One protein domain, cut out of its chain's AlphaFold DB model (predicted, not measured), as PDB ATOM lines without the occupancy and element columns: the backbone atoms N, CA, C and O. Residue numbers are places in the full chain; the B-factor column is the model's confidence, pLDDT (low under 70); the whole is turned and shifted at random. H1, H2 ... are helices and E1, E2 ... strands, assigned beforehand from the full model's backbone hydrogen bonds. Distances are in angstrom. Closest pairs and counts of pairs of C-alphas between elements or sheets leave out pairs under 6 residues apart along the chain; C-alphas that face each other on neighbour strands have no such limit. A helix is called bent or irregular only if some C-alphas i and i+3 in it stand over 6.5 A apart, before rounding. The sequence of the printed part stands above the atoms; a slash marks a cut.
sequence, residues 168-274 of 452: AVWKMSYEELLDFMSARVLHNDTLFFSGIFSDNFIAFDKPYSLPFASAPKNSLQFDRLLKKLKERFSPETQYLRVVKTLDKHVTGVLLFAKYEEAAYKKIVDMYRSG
ATOM      1  N   ALA A 168      15.363 -73.494 -38.263       93.62
ATOM      2  CA  ALA A 168      15.832 -74.588 -39.109       93.62
ATOM      3  C   ALA A 168      14.706 -75.574 -39.483       93.62
ATOM      4  O   ALA A 168      14.831 -76.781 -39.297       93.62
ATOM      5  N   VAL A 169      13.609 -75.065 -40.051       93.12
ATOM      6  CA  VAL A 169      12.364 -75.798 -40.385       93.12
ATOM      7  C   VAL A 169      12.539 -77.000 -41.321       93.12
ATOM      8  O   VAL A 169      11.646 -77.828 -41.446       93.12
ATOM      9  N   TRP A 170      13.694 -77.117 -41.979       88.12
ATOM     10  CA  TRP A 170      14.081 -78.259 -42.815       88.12
ATOM     11  C   TRP A 170      14.841 -79.363 -42.052       88.12
ATOM     12  O   TRP A 170      15.203 -80.367 -42.661       88.12
ATOM     13  N   LYS A 171      15.122 -79.163 -40.757       91.25
ATOM     14  CA  LYS A 171      15.679 -80.161 -39.823       91.25
ATOM     15  C   LYS A 171      14.645 -80.701 -38.828       91.25
ATOM     16  O   LYS A 171      14.887 -81.752 -38.250       91.25
ATOM     17  N   MET A 172      13.551 -79.968 -38.605       94.50
ATOM     18  CA  MET A 172      12.457 -80.366 -37.712       94.50
ATOM     19  C   MET A 172      11.801 -81.670 -38.185       94.50
ATOM     20  O   MET A 172      11.776 -81.972 -39.380       94.50
ATOM     21  N   SER A 173      11.224 -82.409 -37.246       95.12
ATOM     22  CA  SER A 173      10.235 -83.455 -37.497       95.12
ATOM     23  C   SER A 173       8.870 -82.864 -37.886       95.12
ATOM     24  O   SER A 173       8.656 -81.648 -37.865       95.12
ATOM     25  N   TYR A 174       7.924 -83.730 -38.262       94.31
ATOM     26  CA  TYR A 174       6.567 -83.312 -38.628       94.31
ATOM     27  C   TYR A 174       5.817 -82.663 -37.453       94.31
ATOM     28  O   TYR A 174       5.221 -81.605 -37.641       94.31
ATOM     29  N   GLU A 175       5.885 -83.249 -36.253       95.31
ATOM     30  CA  GLU A 175       5.193 -82.724 -35.066       95.31
ATOM     31  C   GLU A 175       5.853 -81.433 -34.552       95.31
ATOM     32  O   GLU A 175       5.151 -80.457 -34.305       95.31
ATOM     33  N   GLU A 176       7.191 -81.351 -34.510       96.31
ATOM     34  CA  GLU A 176       7.895 -80.103 -34.155       96.31
ATOM     35  C   GLU A 176       7.538 -78.957 -35.110       96.31
ATOM     36  O   GLU A 176       7.300 -77.835 -34.666       96.31
ATOM     37  N   LEU A 177       7.459 -79.218 -36.423       95.56
ATOM     38  CA  LEU A 177       7.043 -78.199 -37.387       95.56
ATOM     39  C   LEU A 177       5.547 -77.860 -37.256       95.56
ATOM     40  O   LEU A 177       5.168 -76.705 -37.453       95.56
ATOM     41  N   LEU A 178       4.697 -78.834 -36.926       96.38
ATOM     42  CA  LEU A 178       3.273 -78.618 -36.681       96.38
ATOM     43  C   LEU A 178       3.043 -77.740 -35.444       96.38
ATOM     44  O   LEU A 178       2.239 -76.808 -35.510       96.38
ATOM     45  N   ASP A 179       3.759 -77.985 -34.349       96.69
ATOM     46  CA  ASP A 179       3.719 -77.173 -33.129       96.69
ATOM     47  C   ASP A 179       4.318 -75.783 -33.372       96.69
ATOM     48  O   ASP A 179       3.683 -74.772 -33.059       96.69
ATOM     49  N   PHE A 180       5.468 -75.705 -34.046       96.62
ATOM     50  CA  PHE A 180       6.090 -74.442 -34.446       96.62
ATOM     51  C   PHE A 180       5.179 -73.593 -35.345       96.62
ATOM     52  O   PHE A 180       5.129 -72.375 -35.186       96.62
ATOM     53  N   MET A 181       4.429 -74.202 -36.269       96.38
ATOM     54  CA  MET A 181       3.439 -73.482 -37.079       96.38
ATOM     55  C   MET A 181       2.150 -73.168 -36.311       96.38
ATOM     56  O   MET A 181       1.524 -72.145 -36.582       96.38
ATOM     57  N   SER A 182       1.772 -73.993 -35.333       95.88
ATOM     58  CA  SER A 182       0.629 -73.733 -34.446       95.88
ATOM     59  C   SER A 182       0.866 -72.501 -33.567       95.88
ATOM     60  O   SER A 182      -0.037 -71.691 -33.392       95.88
ATOM     61  N   ALA A 183       2.102 -72.289 -33.109       96.12
ATOM     62  CA  ALA A 183       2.525 -71.074 -32.408       96.12
ATOM     63  C   ALA A 183       2.646 -69.823 -33.314       96.12
ATOM     64  O   ALA A 183       3.035 -68.758 -32.839       96.12
ATOM     65  N   ARG A 184       2.344 -69.934 -34.618       96.19
ATOM     66  CA  ARG A 184       2.471 -68.861 -35.627       96.19
ATOM     67  C   ARG A 184       1.156 -68.528 -36.334       96.19
ATOM     68  O   ARG A 184       1.178 -67.972 -37.434       96.19
ATOM     69  N   VAL A 185       0.016 -68.845 -35.720       95.94
ATOM     70  CA  VAL A 185      -1.282 -68.285 -36.123       95.94
ATOM     71  C   VAL A 185      -1.257 -66.776 -35.871       95.94
ATOM     72  O   VAL A 185      -1.029 -66.335 -34.749       95.94
ATOM     73  N   LEU A 186      -1.482 -65.991 -36.922       94.31
ATOM     74  CA  LEU A 186      -1.618 -64.533 -36.852       94.31
ATOM     75  C   LEU A 186      -3.070 -64.104 -36.652       94.31
ATOM     76  O   LEU A 186      -3.330 -63.068 -36.052       94.31
ATOM     77  N   HIS A 187      -4.003 -64.885 -37.199       90.44
ATOM     78  CA  HIS A 187      -5.430 -64.584 -37.206       90.44
ATOM     79  C   HIS A 187      -6.225 -65.882 -37.370       90.44
ATOM     80  O   HIS A 187      -5.860 -66.698 -38.218       90.44
ATOM     81  N   ASN A 188      -7.287 -66.086 -36.585       87.12
ATOM     82  CA  ASN A 188      -8.204 -67.225 -36.714       87.12
ATOM     83  C   ASN A 188      -9.585 -66.880 -36.142       87.12
ATOM     84  O   ASN A 188      -9.786 -66.913 -34.926       87.12
ATOM     85  N   ASP A 189     -10.546 -66.598 -37.014       73.88
ATOM     86  CA  ASP A 189     -11.901 -66.245 -36.605       73.88
ATOM     87  C   ASP A 189     -12.656 -67.462 -36.075       73.88
ATOM     88  O   ASP A 189     -12.754 -68.500 -36.733       73.88
ATOM     89  N   THR A 190     -13.186 -67.342 -34.863       54.66
ATOM     90  CA  THR A 190     -13.880 -68.432 -34.151       54.66
ATOM     91  C   THR A 190     -15.303 -68.061 -33.720       54.66
ATOM     92  O   THR A 190     -16.014 -68.889 -33.153       54.66
ATOM     93  N   LEU A 191     -15.761 -66.840 -34.021       48.34
ATOM     94  CA  LEU A 191     -17.075 -66.331 -33.624       48.34
ATOM     95  C   LEU A 191     -18.185 -66.708 -34.616       48.34
ATOM     96  O   LEU A 191     -18.796 -65.849 -35.239       48.34
ATOM     97  N   PHE A 192     -18.540 -67.995 -34.658       44.66
ATOM     98  CA  PHE A 192     -19.779 -68.485 -35.289       44.66
ATOM     99  C   PHE A 192     -21.044 -68.115 -34.468       44.66
ATOM    100  O   PHE A 192     -22.005 -68.877 -34.381       44.66
ATOM    101  N   PHE A 193     -21.044 -66.964 -33.788       37.56
ATOM    102  CA  PHE A 193     -22.115 -66.552 -32.882       37.56
ATOM    103  C   PHE A 193     -23.081 -65.592 -33.588       37.56
ATOM    104  O   PHE A 193     -22.669 -64.600 -34.181       37.56
ATOM    105  N   SER A 194     -24.383 -65.869 -33.492       39.06
ATOM    106  CA  SER A 194     -25.476 -65.040 -34.036       39.06
ATOM    107  C   SER A 194     -25.626 -64.961 -35.571       39.06
ATOM    108  O   SER A 194     -26.313 -64.063 -36.056       39.06
ATOM    109  N   GLY A 195     -25.067 -65.897 -36.350       42.69
ATOM    110  CA  GLY A 195     -25.434 -66.088 -37.772       42.69
ATOM    111  C   GLY A 195     -25.090 -64.930 -38.724       42.69
ATOM    112  O   GLY A 195     -25.602 -64.864 -39.838       42.69
ATOM    113  N   ILE A 196     -24.230 -64.014 -38.283       44.41
ATOM    114  CA  ILE A 196     -23.763 -62.839 -39.019       44.41
ATOM    115  C   ILE A 196     -22.331 -63.149 -39.470       44.41
ATOM    116  O   ILE A 196     -21.482 -63.406 -38.625       44.41
ATOM    117  N   PHE A 197     -22.096 -63.187 -40.791       45.91
ATOM    118  CA  PHE A 197     -20.878 -63.691 -41.459       45.91
ATOM    119  C   PHE A 197     -19.548 -63.265 -40.804       45.91
ATOM    120  O   PHE A 197     -18.961 -62.261 -41.194       45.91
ATOM    121  N   SER A 198     -19.033 -64.064 -39.866       53.16
ATOM    122  CA  SER A 198     -17.664 -63.922 -39.370       53.16
ATOM    123  C   SER A 198     -16.660 -64.119 -40.502       53.16
ATOM    124  O   SER A 198     -16.904 -64.901 -41.426       53.16
ATOM    125  N   ASP A 199     -15.517 -63.447 -40.416       62.81
ATOM    126  CA  ASP A 199     -14.494 -63.486 -41.456       62.81
ATOM    127  C   ASP A 199     -13.955 -64.914 -41.618       62.81
ATOM    128  O   ASP A 199     -13.243 -65.442 -40.777       62.81
ATOM    129  N   ASN A 200     -14.344 -65.607 -42.689       78.25
ATOM    130  CA  ASN A 200     -14.101 -67.047 -42.808       78.25
ATOM    131  C   ASN A 200     -12.690 -67.359 -43.350       78.25
ATOM    132  O   ASN A 200     -12.524 -68.014 -44.383       78.25
ATOM    133  N   PHE A 201     -11.656 -66.899 -42.635       86.69
ATOM    134  CA  PHE A 201     -10.247 -67.172 -42.925       86.69
ATOM    135  C   PHE A 201      -9.389 -67.507 -41.691       86.69
ATOM    136  O   PHE A 201      -9.808 -67.454 -40.540       86.69
ATOM    137  N   ILE A 202      -8.160 -67.937 -41.966       90.94
ATOM    138  CA  ILE A 202      -7.091 -68.173 -40.997       90.94
ATOM    139  C   ILE A 202      -5.760 -67.783 -41.651       90.94
ATOM    140  O   ILE A 202      -5.531 -68.050 -42.835       90.94
ATOM    141  N   ALA A 203      -4.877 -67.130 -40.899       94.38
ATOM    142  CA  ALA A 203      -3.591 -66.658 -41.398       94.38
ATOM    143  C   ALA A 203      -2.431 -67.111 -40.509       94.38
ATOM    144  O   ALA A 203      -2.534 -67.119 -39.282       94.38
ATOM    145  N   PHE A 204      -1.305 -67.437 -41.143       96.88
ATOM    146  CA  PHE A 204      -0.084 -67.895 -40.482       96.88
ATOM    147  C   PHE A 204       1.116 -67.033 -40.885       96.88
ATOM    148  O   PHE A 204       1.206 -66.593 -42.031       96.88
ATOM    149  N   ASP A 205       2.079 -66.848 -39.982       97.75
ATOM    150  CA  ASP A 205       3.385 -66.277 -40.325       97.75
ATOM    151  C   ASP A 205       4.308 -67.366 -40.884       97.75
ATOM    152  O   ASP A 205       4.902 -68.153 -40.134       97.75
ATOM    153  N   LYS A 206       4.431 -67.420 -42.217       97.31
ATOM    154  CA  LYS A 206       5.247 -68.431 -42.887       97.31
ATOM    155  C   LYS A 206       6.740 -68.171 -42.624       97.31
ATOM    156  O   LYS A 206       7.272 -67.150 -43.071       97.31
ATOM    157  N   PRO A 207       7.470 -69.118 -42.006       97.31
ATOM    158  CA  PRO A 207       8.906 -69.000 -41.795       97.31
ATOM    159  C   PRO A 207       9.697 -69.059 -43.111       97.31
ATOM    160  O   PRO A 207       9.213 -69.490 -44.168       97.31
ATOM    161  N   TYR A 208      10.961 -68.644 -43.026       97.12
ATOM    162  CA  TYR A 208      11.918 -68.730 -44.126       97.12
ATOM    163  C   TYR A 208      12.257 -70.193 -44.449       97.12
ATOM    164  O   TYR A 208      12.241 -71.057 -43.578       97.12
ATOM    165  N   SER A 209      12.584 -70.476 -45.710       94.69
ATOM    166  CA  SER A 209      12.922 -71.810 -46.234       94.69
ATOM    167  C   SER A 209      11.832 -72.888 -46.167       94.69
ATOM    168  O   SER A 209      12.066 -73.955 -46.735       94.69
ATOM    169  N   LEU A 210      10.651 -72.644 -45.584       95.12
ATOM    170  CA  LEU A 210       9.499 -73.550 -45.687       95.12
ATOM    171  C   LEU A 210       8.809 -73.373 -47.058       95.12
ATOM    172  O   LEU A 210       8.257 -72.293 -47.312       95.12
ATOM    173  N   PRO A 211       8.839 -74.376 -47.961       93.38
ATOM    174  CA  PRO A 211       8.037 -74.360 -49.183       93.38
ATOM    175  C   PRO A 211       6.556 -74.597 -48.867       93.38
ATOM    176  O   PRO A 211       6.218 -75.292 -47.909       93.38
ATOM    177  N   PHE A 212       5.666 -74.049 -49.696       90.94
ATOM    178  CA  PHE A 212       4.234 -74.331 -49.586       90.94
ATOM    179  C   PHE A 212       3.901 -75.766 -50.030       90.94
ATOM    180  O   PHE A 212       3.295 -76.516 -49.273       90.94
ATOM    181  N   ALA A 213       4.359 -76.136 -51.228       87.19
ATOM    182  CA  ALA A 213       4.182 -77.438 -51.869       87.19
ATOM    183  C   ALA A 213       5.382 -77.729 -52.800       87.19
ATOM    184  O   ALA A 213       6.364 -76.978 -52.806       87.19
ATOM    185  N   SER A 214       5.297 -78.799 -53.599       81.31
ATOM    186  CA  SER A 214       6.298 -79.201 -54.611       81.31
ATOM    187  C   SER A 214       7.717 -79.452 -54.070       81.31
ATOM    188  O   SER A 214       8.694 -79.402 -54.818       81.31
ATOM    189  N   ALA A 215       7.854 -79.747 -52.777       82.75
ATOM    190  CA  ALA A 215       9.105 -80.187 -52.181       82.75
ATOM    191  C   ALA A 215       9.335 -81.696 -52.436       82.75
ATOM    192  O   ALA A 215       8.370 -82.453 -52.577       82.75
ATOM    193  N   PRO A 216      10.596 -82.174 -52.473       83.12
ATOM    194  CA  PRO A 216      10.914 -83.600 -52.579       83.12
ATOM    195  C   PRO A 216      10.130 -84.476 -51.588       83.12
ATOM    196  O   PRO A 216       9.854 -84.053 -50.460       83.12
ATOM    197  N   LYS A 217       9.811 -85.720 -51.984       76.69
ATOM    198  CA  LYS A 217       8.930 -86.639 -51.228       76.69
ATOM    199  C   LYS A 217       9.256 -86.703 -49.727       76.69
ATOM    200  O   LYS A 217       8.343 -86.587 -48.916       76.69
ATOM    201  N   ASN A 218      10.534 -86.756 -49.354       78.94
ATOM    202  CA  ASN A 218      10.976 -86.919 -47.961       78.94
ATOM    203  C   ASN A 218      11.253 -85.589 -47.221       78.94
ATOM    204  O   ASN A 218      11.917 -85.597 -46.191       78.94
ATOM    205  N   SER A 219      10.797 -84.444 -47.740       84.62
ATOM    206  CA  SER A 219      11.015 -83.120 -47.131       84.62
ATOM    207  C   SER A 219       9.711 -82.434 -46.717       84.62
ATOM    208  O   SER A 219       8.666 -82.646 -47.337       84.62
ATOM    209  N   LEU A 220       9.780 -81.620 -45.660       87.94
ATOM    210  CA  LEU A 220       8.630 -80.901 -45.114       87.94
ATOM    211  C   LEU A 220       8.217 -79.706 -45.990       87.94
ATOM    212  O   LEU A 220       9.046 -78.997 -46.566       87.94
ATOM    213  N   GLN A 221       6.905 -79.507 -46.068       92.19
ATOM    214  CA  GLN A 221       6.205 -78.476 -46.836       92.19
ATOM    215  C   GLN A 221       4.869 -78.166 -46.140       92.19
ATOM    216  O   GLN A 221       4.347 -79.007 -45.404       92.19
ATOM    217  N   PHE A 222       4.354 -76.949 -46.326       93.56
ATOM    218  CA  PHE A 222       3.213 -76.423 -45.567       93.56
ATOM    219  C   PHE A 222       1.914 -77.206 -45.811       93.56
ATOM    220  O   PHE A 222       1.173 -77.480 -44.868       93.56
ATOM    221  N   ASP A 223       1.640 -77.591 -47.058       92.94
ATOM    222  CA  ASP A 223       0.434 -78.325 -47.468       92.94
ATOM    223  C   ASP A 223       0.160 -79.591 -46.624       92.94
ATOM    224  O   ASP A 223      -0.975 -79.829 -46.211       92.94
ATOM    225  N   ARG A 224       1.200 -80.351 -46.262       92.06
ATOM    226  CA  ARG A 224       1.110 -81.560 -45.418       92.06
ATOM    227  C   ARG A 224       0.715 -81.270 -43.969       92.06
ATOM    228  O   ARG A 224       0.265 -82.180 -43.274       92.06
ATOM    229  N   LEU A 225       0.877 -80.033 -43.501       93.44
ATOM    230  CA  LEU A 225       0.438 -79.599 -42.173       93.44
ATOM    231  C   LEU A 225      -1.048 -79.218 -42.170       93.44
ATOM    232  O   LEU A 225      -1.679 -79.283 -41.119       93.44
ATOM    233  N   LEU A 226      -1.630 -78.848 -43.323       92.69
ATOM    234  CA  LEU A 226      -2.973 -78.252 -43.399       92.69
ATOM    235  C   LEU A 226      -4.057 -79.116 -42.763       92.69
ATOM    236  O   LEU A 226      -4.910 -78.572 -42.070       92.69
ATOM    237  N   LYS A 227      -4.009 -80.444 -42.925       91.94
ATOM    238  CA  LYS A 227      -4.965 -81.351 -42.270       91.94
ATOM    239  C   LYS A 227      -4.914 -81.216 -40.742       91.94
ATOM    240  O   LYS A 227      -5.952 -81.053 -40.108       91.94
ATOM    241  N   LYS A 228      -3.715 -81.226 -40.155       94.12
ATOM    242  CA  LYS A 228      -3.519 -81.129 -38.702       94.12
ATOM    243  C   LYS A 228      -3.748 -79.716 -38.160       94.12
ATOM    244  O   LYS A 228      -4.325 -79.570 -37.090       94.12
ATOM    245  N   LEU A 229      -3.378 -78.679 -38.909       93.12
ATOM    246  CA  LEU A 229      -3.694 -77.287 -38.567       93.12
ATOM    247  C   LEU A 229      -5.211 -77.031 -38.616       93.12
ATOM    248  O   LEU A 229      -5.750 -76.408 -37.708       93.12
ATOM    249  N   LYS A 230      -5.922 -77.591 -39.604       91.62
ATOM    250  CA  LYS A 230      -7.392 -77.598 -39.682       91.62
ATOM    251  C   LYS A 230      -8.010 -78.324 -38.488       91.62
ATOM    252  O   LYS A 230      -8.901 -77.780 -37.854       91.62
ATOM    253  N   GLU A 231      -7.521 -79.516 -38.139       91.50
ATOM    254  CA  GLU A 231      -7.960 -80.254 -36.940       91.50
ATOM    255  C   GLU A 231      -7.747 -79.464 -35.630       91.50
ATOM    256  O   GLU A 231      -8.574 -79.580 -34.731       91.50
ATOM    257  N   ARG A 232      -6.690 -78.642 -35.527       91.56
ATOM    258  CA  ARG A 232      -6.377 -77.826 -34.334       91.56
ATOM    259  C   ARG A 232      -7.133 -76.491 -34.253       91.56
ATOM    260  O   ARG A 232      -7.531 -76.104 -33.162       91.56
ATOM    261  N   PHE A 233      -7.299 -75.776 -35.368       88.88
ATOM    262  CA  PHE A 233      -7.740 -74.366 -35.375       88.88
ATOM    263  C   PHE A 233      -9.065 -74.097 -36.089       88.88
ATOM    264  O   PHE A 233      -9.616 -73.003 -35.969       88.88
ATOM    265  N   SER A 234      -9.566 -75.043 -36.879       86.44
ATOM    266  CA  SER A 234     -10.830 -74.908 -37.616       86.44
ATOM    267  C   SER A 234     -11.509 -76.284 -37.747       86.44
ATOM    268  O   SER A 234     -11.682 -76.794 -38.861       86.44
ATOM    269  N   PRO A 235     -11.797 -76.978 -36.623       85.62
ATOM    270  CA  PRO A 235     -12.329 -78.341 -36.632       85.62
ATOM    271  C   PRO A 235     -13.689 -78.454 -37.337       85.62
ATOM    272  O   PRO A 235     -13.943 -79.485 -37.961       85.62
ATOM    273  N   GLU A 236     -14.510 -77.405 -37.309       81.81
ATOM    274  CA  GLU A 236     -15.791 -77.275 -38.019       81.81
ATOM    275  C   GLU A 236     -15.639 -77.240 -39.550       81.81
ATOM    276  O   GLU A 236     -16.493 -77.720 -40.292       81.81
ATOM    277  N   THR A 237     -14.517 -76.711 -40.032       81.44
ATOM    278  CA  THR A 237     -14.224 -76.505 -41.449       81.44
ATOM    279  C   THR A 237     -13.734 -77.795 -42.112       81.44
ATOM    280  O   THR A 237     -12.784 -78.408 -41.634       81.44
ATOM    281  N   GLN A 238     -14.295 -78.217 -43.252       83.00
ATOM    282  CA  GLN A 238     -13.857 -79.458 -43.921       83.00
ATOM    283  C   GLN A 238     -12.441 -79.367 -44.542       83.00
ATOM    284  O   GLN A 238     -11.687 -80.335 -44.451       83.00
ATOM    285  N   TYR A 239     -12.035 -78.223 -45.109       83.12
ATOM    286  CA  TYR A 239     -10.649 -77.964 -45.538       83.12
ATOM    287  C   TYR A 239     -10.260 -76.482 -45.445       83.12
ATOM    288  O   TYR A 239     -11.113 -75.600 -45.508       83.12
ATOM    289  N   LEU A 240      -8.955 -76.215 -45.345       88.62
ATOM    290  CA  LEU A 240      -8.376 -74.878 -45.499       88.62
ATOM    291  C   LEU A 240      -7.858 -74.723 -46.934       88.62
ATOM    292  O   LEU A 240      -6.959 -75.459 -47.342       88.62
ATOM    293  N   ARG A 241      -8.410 -73.775 -47.700       89.38
ATOM    294  CA  ARG A 241      -7.946 -73.466 -49.063       89.38
ATOM    295  C   ARG A 241      -6.997 -72.277 -49.037       89.38
ATOM    296  O   ARG A 241      -7.314 -71.244 -48.461       89.38
ATOM    297  N   VAL A 242      -5.839 -72.402 -49.682       89.62
ATOM    298  CA  VAL A 242      -4.880 -71.293 -49.805       89.62
ATOM    299  C   VAL A 242      -5.433 -70.202 -50.727       89.62
ATOM    300  O   VAL A 242      -5.966 -70.508 -51.790       89.62
ATOM    301  N   VAL A 243      -5.301 -68.935 -50.326       89.06
ATOM    302  CA  VAL A 243      -5.716 -67.776 -51.143       89.06
ATOM    303  C   VAL A 243      -4.585 -67.363 -52.084       89.06
ATOM    304  O   VAL A 243      -4.780 -67.219 -53.288       89.06
ATOM    305  N   LYS A 244      -3.375 -67.236 -51.528       88.00
ATOM    306  CA  LYS A 244      -2.122 -66.992 -52.247       88.00
ATOM    307  C   LYS A 244      -1.003 -67.801 -51.600       88.00
ATOM    308  O   LYS A 244      -0.924 -67.871 -50.376       88.00
ATOM    309  N   THR A 245      -0.116 -68.384 -52.404       90.75
ATOM    310  CA  THR A 245       1.115 -69.011 -51.892       90.75
ATOM    311  C   THR A 245       2.246 -67.985 -51.761       90.75
ATOM    312  O   THR A 245       2.298 -67.001 -52.495       90.75
ATOM    313  N   LEU A 246       3.181 -68.216 -50.836       92.69
ATOM    314  CA  LEU A 246       4.436 -67.463 -50.754       92.69
ATOM    315  C   LEU A 246       5.607 -68.348 -51.194       92.69
ATOM    316  O   LEU A 246       5.668 -69.521 -50.812       92.69
ATOM    317  N   ASP A 247       6.571 -67.770 -51.922       92.62
ATOM    318  CA  ASP A 247       7.843 -68.422 -52.258       92.62
ATOM    319  C   ASP A 247       8.475 -69.083 -51.017       92.62
ATOM    320  O   ASP A 247       8.446 -68.536 -49.909       92.62
ATOM    321  N   LYS A 248       9.188 -70.199 -51.221       93.81
ATOM    322  CA  LYS A 248       9.970 -70.891 -50.178       93.81
ATOM    323  C   LYS A 248      10.817 -69.941 -49.312       93.81
ATOM    324  O   LYS A 248      10.920 -70.140 -48.104       93.81
ATOM    325  N   HIS A 249      11.411 -68.916 -49.923       95.75
ATOM    326  CA  HIS A 249      12.315 -67.957 -49.275       95.75
ATOM    327  C   HIS A 249      11.694 -66.573 -49.010       95.75
ATOM    328  O   HIS A 249      12.398 -65.674 -48.566       95.75
ATOM    329  N   VAL A 250      10.390 -66.401 -49.238       97.38
ATOM    330  CA  VAL A 250       9.626 -65.259 -48.712       97.38
ATOM    331  C   VAL A 250       9.035 -65.652 -47.357       97.38
ATOM    332  O   VAL A 250       8.792 -66.834 -47.099       97.38
ATOM    333  N   THR A 251       8.852 -64.677 -46.473       98.38
ATOM    334  CA  THR A 251       8.316 -64.860 -45.109       98.38
ATOM    335  C   THR A 251       7.036 -64.055 -44.899       98.38
ATOM    336  O   THR A 251       6.699 -63.243 -45.759       98.38
ATOM    337  N   GLY A 252       6.358 -64.219 -43.761       97.94
ATOM    338  CA  GLY A 252       5.225 -63.376 -43.378       97.94
ATOM    339  C   GLY A 252       3.854 -63.963 -43.712       97.94
ATOM    340  O   GLY A 252       3.711 -65.178 -43.857       97.94
ATOM    341  N   VAL A 253       2.847 -63.090 -43.810       97.50
ATOM    342  CA  VAL A 253       1.420 -63.451 -43.856       97.50
ATOM    343  C   VAL A 253       1.097 -64.404 -45.015       97.50
ATOM    344  O   VAL A 253       1.193 -64.034 -46.188       97.50
ATOM    345  N   LEU A 254       0.649 -65.613 -44.671       95.38
ATOM    346  CA  LEU A 254       0.107 -66.625 -45.574       95.38
ATOM    347  C   LEU A 254      -1.367 -66.873 -45.219       95.38
ATOM    348  O   LEU A 254      -1.668 -67.321 -44.112       95.38
ATOM    349  N   LEU A 255      -2.271 -66.560 -46.152       92.69
ATOM    350  CA  LEU A 255      -3.721 -66.521 -45.933       92.69
ATOM    351  C   LEU A 255      -4.435 -67.756 -46.509       92.69
ATOM    352  O   LEU A 255      -4.205 -68.143 -47.661       92.69
ATOM    353  N   PHE A 256      -5.356 -68.314 -45.725       91.69
ATOM    354  CA  PHE A 256      -6.237 -69.415 -46.106       91.69
ATOM    355  C   PHE A 256      -7.693 -69.050 -45.840       91.69
ATOM    356  O   PHE A 256      -8.012 -68.559 -44.762       91.69
ATOM    357  N   ALA A 257      -8.588 -69.353 -46.774       88.31
ATOM    358  CA  ALA A 257     -10.019 -69.341 -46.500       88.31
ATOM    359  C   ALA A 257     -10.453 -70.671 -45.869       88.31
ATOM    360  O   ALA A 257      -9.897 -71.740 -46.162       88.31
ATOM    361  N   LYS A 258     -11.486 -70.598 -45.033       85.56
ATOM    362  CA  LYS A 258     -12.226 -71.755 -44.532       85.56
ATOM    363  C   LYS A 258     -13.148 -72.297 -45.639       85.56
ATOM    364  O   LYS A 258     -13.403 -71.607 -46.623       85.56
ATOM    365  N   TYR A 259     -13.591 -73.550 -45.504       70.00
ATOM    366  CA  TYR A 259     -14.215 -74.358 -46.572       70.00
ATOM    367  C   TYR A 259     -15.319 -73.641 -47.351       70.00
ATOM    368  O   TYR A 259     -15.402 -73.833 -48.560       70.00
ATOM    369  N   GLU A 260     -16.179 -72.895 -46.646       74.31
ATOM    370  CA  GLU A 260     -17.429 -72.336 -47.166       74.31
ATOM    371  C   GLU A 260     -17.220 -71.692 -48.542       74.31
ATOM    372  O   GLU A 260     -16.575 -70.654 -48.672       74.31
ATOM    373  N   GLU A 261     -17.756 -72.334 -49.586       73.56
ATOM    374  CA  GLU A 261     -17.388 -72.038 -50.976       73.56
ATOM    375  C   GLU A 261     -17.689 -70.577 -51.349       73.56
ATOM    376  O   GLU A 261     -16.927 -69.953 -52.085       73.56
ATOM    377  N   ALA A 262     -18.746 -69.995 -50.769       73.38
ATOM    378  CA  ALA A 262     -19.078 -68.579 -50.900       73.38
ATOM    379  C   ALA A 262     -18.019 -67.653 -50.270       73.38
ATOM    380  O   ALA A 262     -17.645 -66.652 -50.882       73.38
ATOM    381  N   ALA A 263     -17.496 -67.989 -49.086       73.69
ATOM    382  CA  ALA A 263     -16.439 -67.226 -48.428       73.69
ATOM    383  C   ALA A 263     -15.088 -67.395 -49.134       73.69
ATOM    384  O   ALA A 263     -14.435 -66.392 -49.420       73.69
ATOM    385  N   TYR A 264     -14.696 -68.626 -49.491       81.62
ATOM    386  CA  TYR A 264     -13.503 -68.872 -50.308       81.62
ATOM    387  C   TYR A 264     -13.570 -68.093 -51.624       81.62
ATOM    388  O   TYR A 264     -12.622 -67.377 -51.950       81.62
ATOM    389  N   LYS A 265     -14.696 -68.168 -52.345       82.44
ATOM    390  CA  LYS A 265     -14.896 -67.418 -53.586       82.44
ATOM    391  C   LYS A 265     -14.792 -65.913 -53.345       82.44
ATOM    392  O   LYS A 265     -13.991 -65.270 -54.005       82.44
ATOM    393  N   LYS A 266     -15.510 -65.356 -52.361       81.88
ATOM    394  CA  LYS A 266     -15.443 -63.925 -52.009       81.88
ATOM    395  C   LYS A 266     -14.011 -63.475 -51.700       81.88
ATOM    396  O   LYS A 266     -13.587 -62.427 -52.169       81.88
ATOM    397  N   ILE A 267     -13.253 -64.265 -50.942       83.56
ATOM    398  CA  ILE A 267     -11.864 -63.971 -50.568       83.56
ATOM    399  C   ILE A 267     -10.928 -64.043 -51.784       83.56
ATOM    400  O   ILE A 267     -10.128 -63.133 -51.992       83.56
ATOM    401  N   VAL A 268     -11.048 -65.076 -52.622       84.25
ATOM    402  CA  VAL A 268     -10.243 -65.215 -53.848       84.25
ATOM    403  C   VAL A 268     -10.618 -64.169 -54.897       84.25
ATOM    404  O   VAL A 268      -9.736 -63.693 -55.604       84.25
ATOM    405  N   ASP A 269     -11.879 -63.754 -54.975       84.12
ATOM    406  CA  ASP A 269     -12.330 -62.724 -55.907       84.12
ATOM    407  C   ASP A 269     -11.948 -61.315 -55.409       84.12
ATOM    408  O   ASP A 269     -11.493 -60.513 -56.221       84.12
ATOM    409  N   MET A 270     -11.976 -61.019 -54.096       85.25
ATOM    410  CA  MET A 270     -11.357 -59.806 -53.507       85.25
ATOM    411  C   MET A 270      -9.836 -59.764 -53.725       85.25
ATOM    412  O   MET A 270      -9.260 -58.705 -53.974       85.25
ATOM    413  N   TYR A 271      -9.173 -60.919 -53.662       86.44
ATOM    414  CA  TYR A 271      -7.757 -61.034 -53.988       86.44
ATOM    415  C   TYR A 271      -7.495 -60.785 -55.485       86.44
ATOM    416  O   TYR A 271      -6.689 -59.923 -55.834       86.44
ATOM    417  N   ARG A 272      -8.199 -61.485 -56.384       83.06
ATOM    418  CA  ARG A 272      -8.073 -61.327 -57.846       83.06
ATOM    419  C   ARG A 272      -8.357 -59.898 -58.285       83.06
ATOM    420  O   ARG A 272      -7.513 -59.316 -58.949       83.06
ATOM    421  N   SER A 273      -9.476 -59.315 -57.854       82.50
ATOM    422  CA  SER A 273      -9.869 -57.927 -58.161       82.50
ATOM    423  C   SER A 273      -8.884 -56.852 -57.673       82.50
ATOM    424  O   SER A 273      -9.063 -55.682 -57.997       82.50
ATOM    425  N   GLY A 274      -7.847 -57.217 -56.910       81.75
ATOM    426  CA  GLY A 274      -6.838 -56.284 -56.406       81.75
ATOM    427  C   GLY A 274      -7.304 -55.447 -55.214       81.75
ATOM    428  O   GLY A 274      -6.580 -54.546 -54.802       81.75
TER     429      GLY A 274
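AT A GLANCE: This is residues 168 to 274 of the 452 residues of the protein "PseudoU_synth_2 domain-containing protein" of Syphacia muris (UniProt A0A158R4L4). What does the model look like at first sight? A small antiparallel sheet of three strands, E1 to E3, has the helices H1 and H2 gathered over one face as a steeply crossed pair that only grazes it, while H3 sits off the end of E3. The long loops of residues 189 to 200 and 207 to 221 reach to opposite ends of the long axis. What is it made of? The printed part has 107 residues, of which 50, under half, are in named elements, in the order H1, E1, E2, H2, E3, H3, a mixed class of helices and strands; the sheet's order is E1, E2, E3. How large is its outline? It is compact, with a radius of gyration of the C-alphas of 14.1 A, and only just elongated, spanning 44 by 29 by 21 A.

IN THESE COORDINATES: Where are the strands? E3 is residues 251 to 257, 18.9 A long, beginning with C-alpha 251 at (8.316, -64.860, -45.109). E2 is residues 201 to 206, 15.5 A, and E1 residues 185 to 188, 7.0 A. Where are the helices? H1 is residues 174 to 182, 12.0 A, from C-alpha 174 at (6.567, -83.312, -38.628), and H2 is residues 222 to 233, 15.1 A. H3 is residues 261 to 272, 15.8 A, ending with C-alpha 272 at (-8.073, -61.327, -57.846).

HOW THE PARTS SIT: How do the strands pair? E2 is the inner strand; it is antiparallel to E3 at 160 degrees, with N 204 and O 254 3.0 A apart. E1 and E2 form a hairpin, antiparallel at 179 degrees, with N 186 and O 203 2.8 A apart. How do the helices stand? H1 and H2 touch at a steep tilt of 61 degrees, the same way, the closest C-alphas being those of Leu 178 and Leu 225, 6.3 A apart; H2 touches H1 with residues 225 to 229 alone. H3 only grazes the sheet with residues 263 to 268, the C-alphas of Ala 257 and Tyr 264 being its closest to E3, 5.2 A apart, and is apart from H1 and H2. Are the helix backbones complete? Each O i to N i+4 pair is within hydrogen-bond range in H1 and H3, against 6 of 8 in H2, which is only just irregular: C-alphas 224 and 227 are 6.8 A apart.

THE WHOLE: Which links are long? E1 to E2, E2 to H2 and H2 to E3 are long; in the last, residues 241 to 242 pair antiparallel with residues 256 to 257 of E3. How far does it extend, and is it cut? The two C-alphas farthest apart are those of Ser 194 and Pro 216, 44.9 A, and the printed part has no cut. Where is confidence low? Residues 190 to 199 are under 70, and the mean pLDDT of the printed part is 85.4.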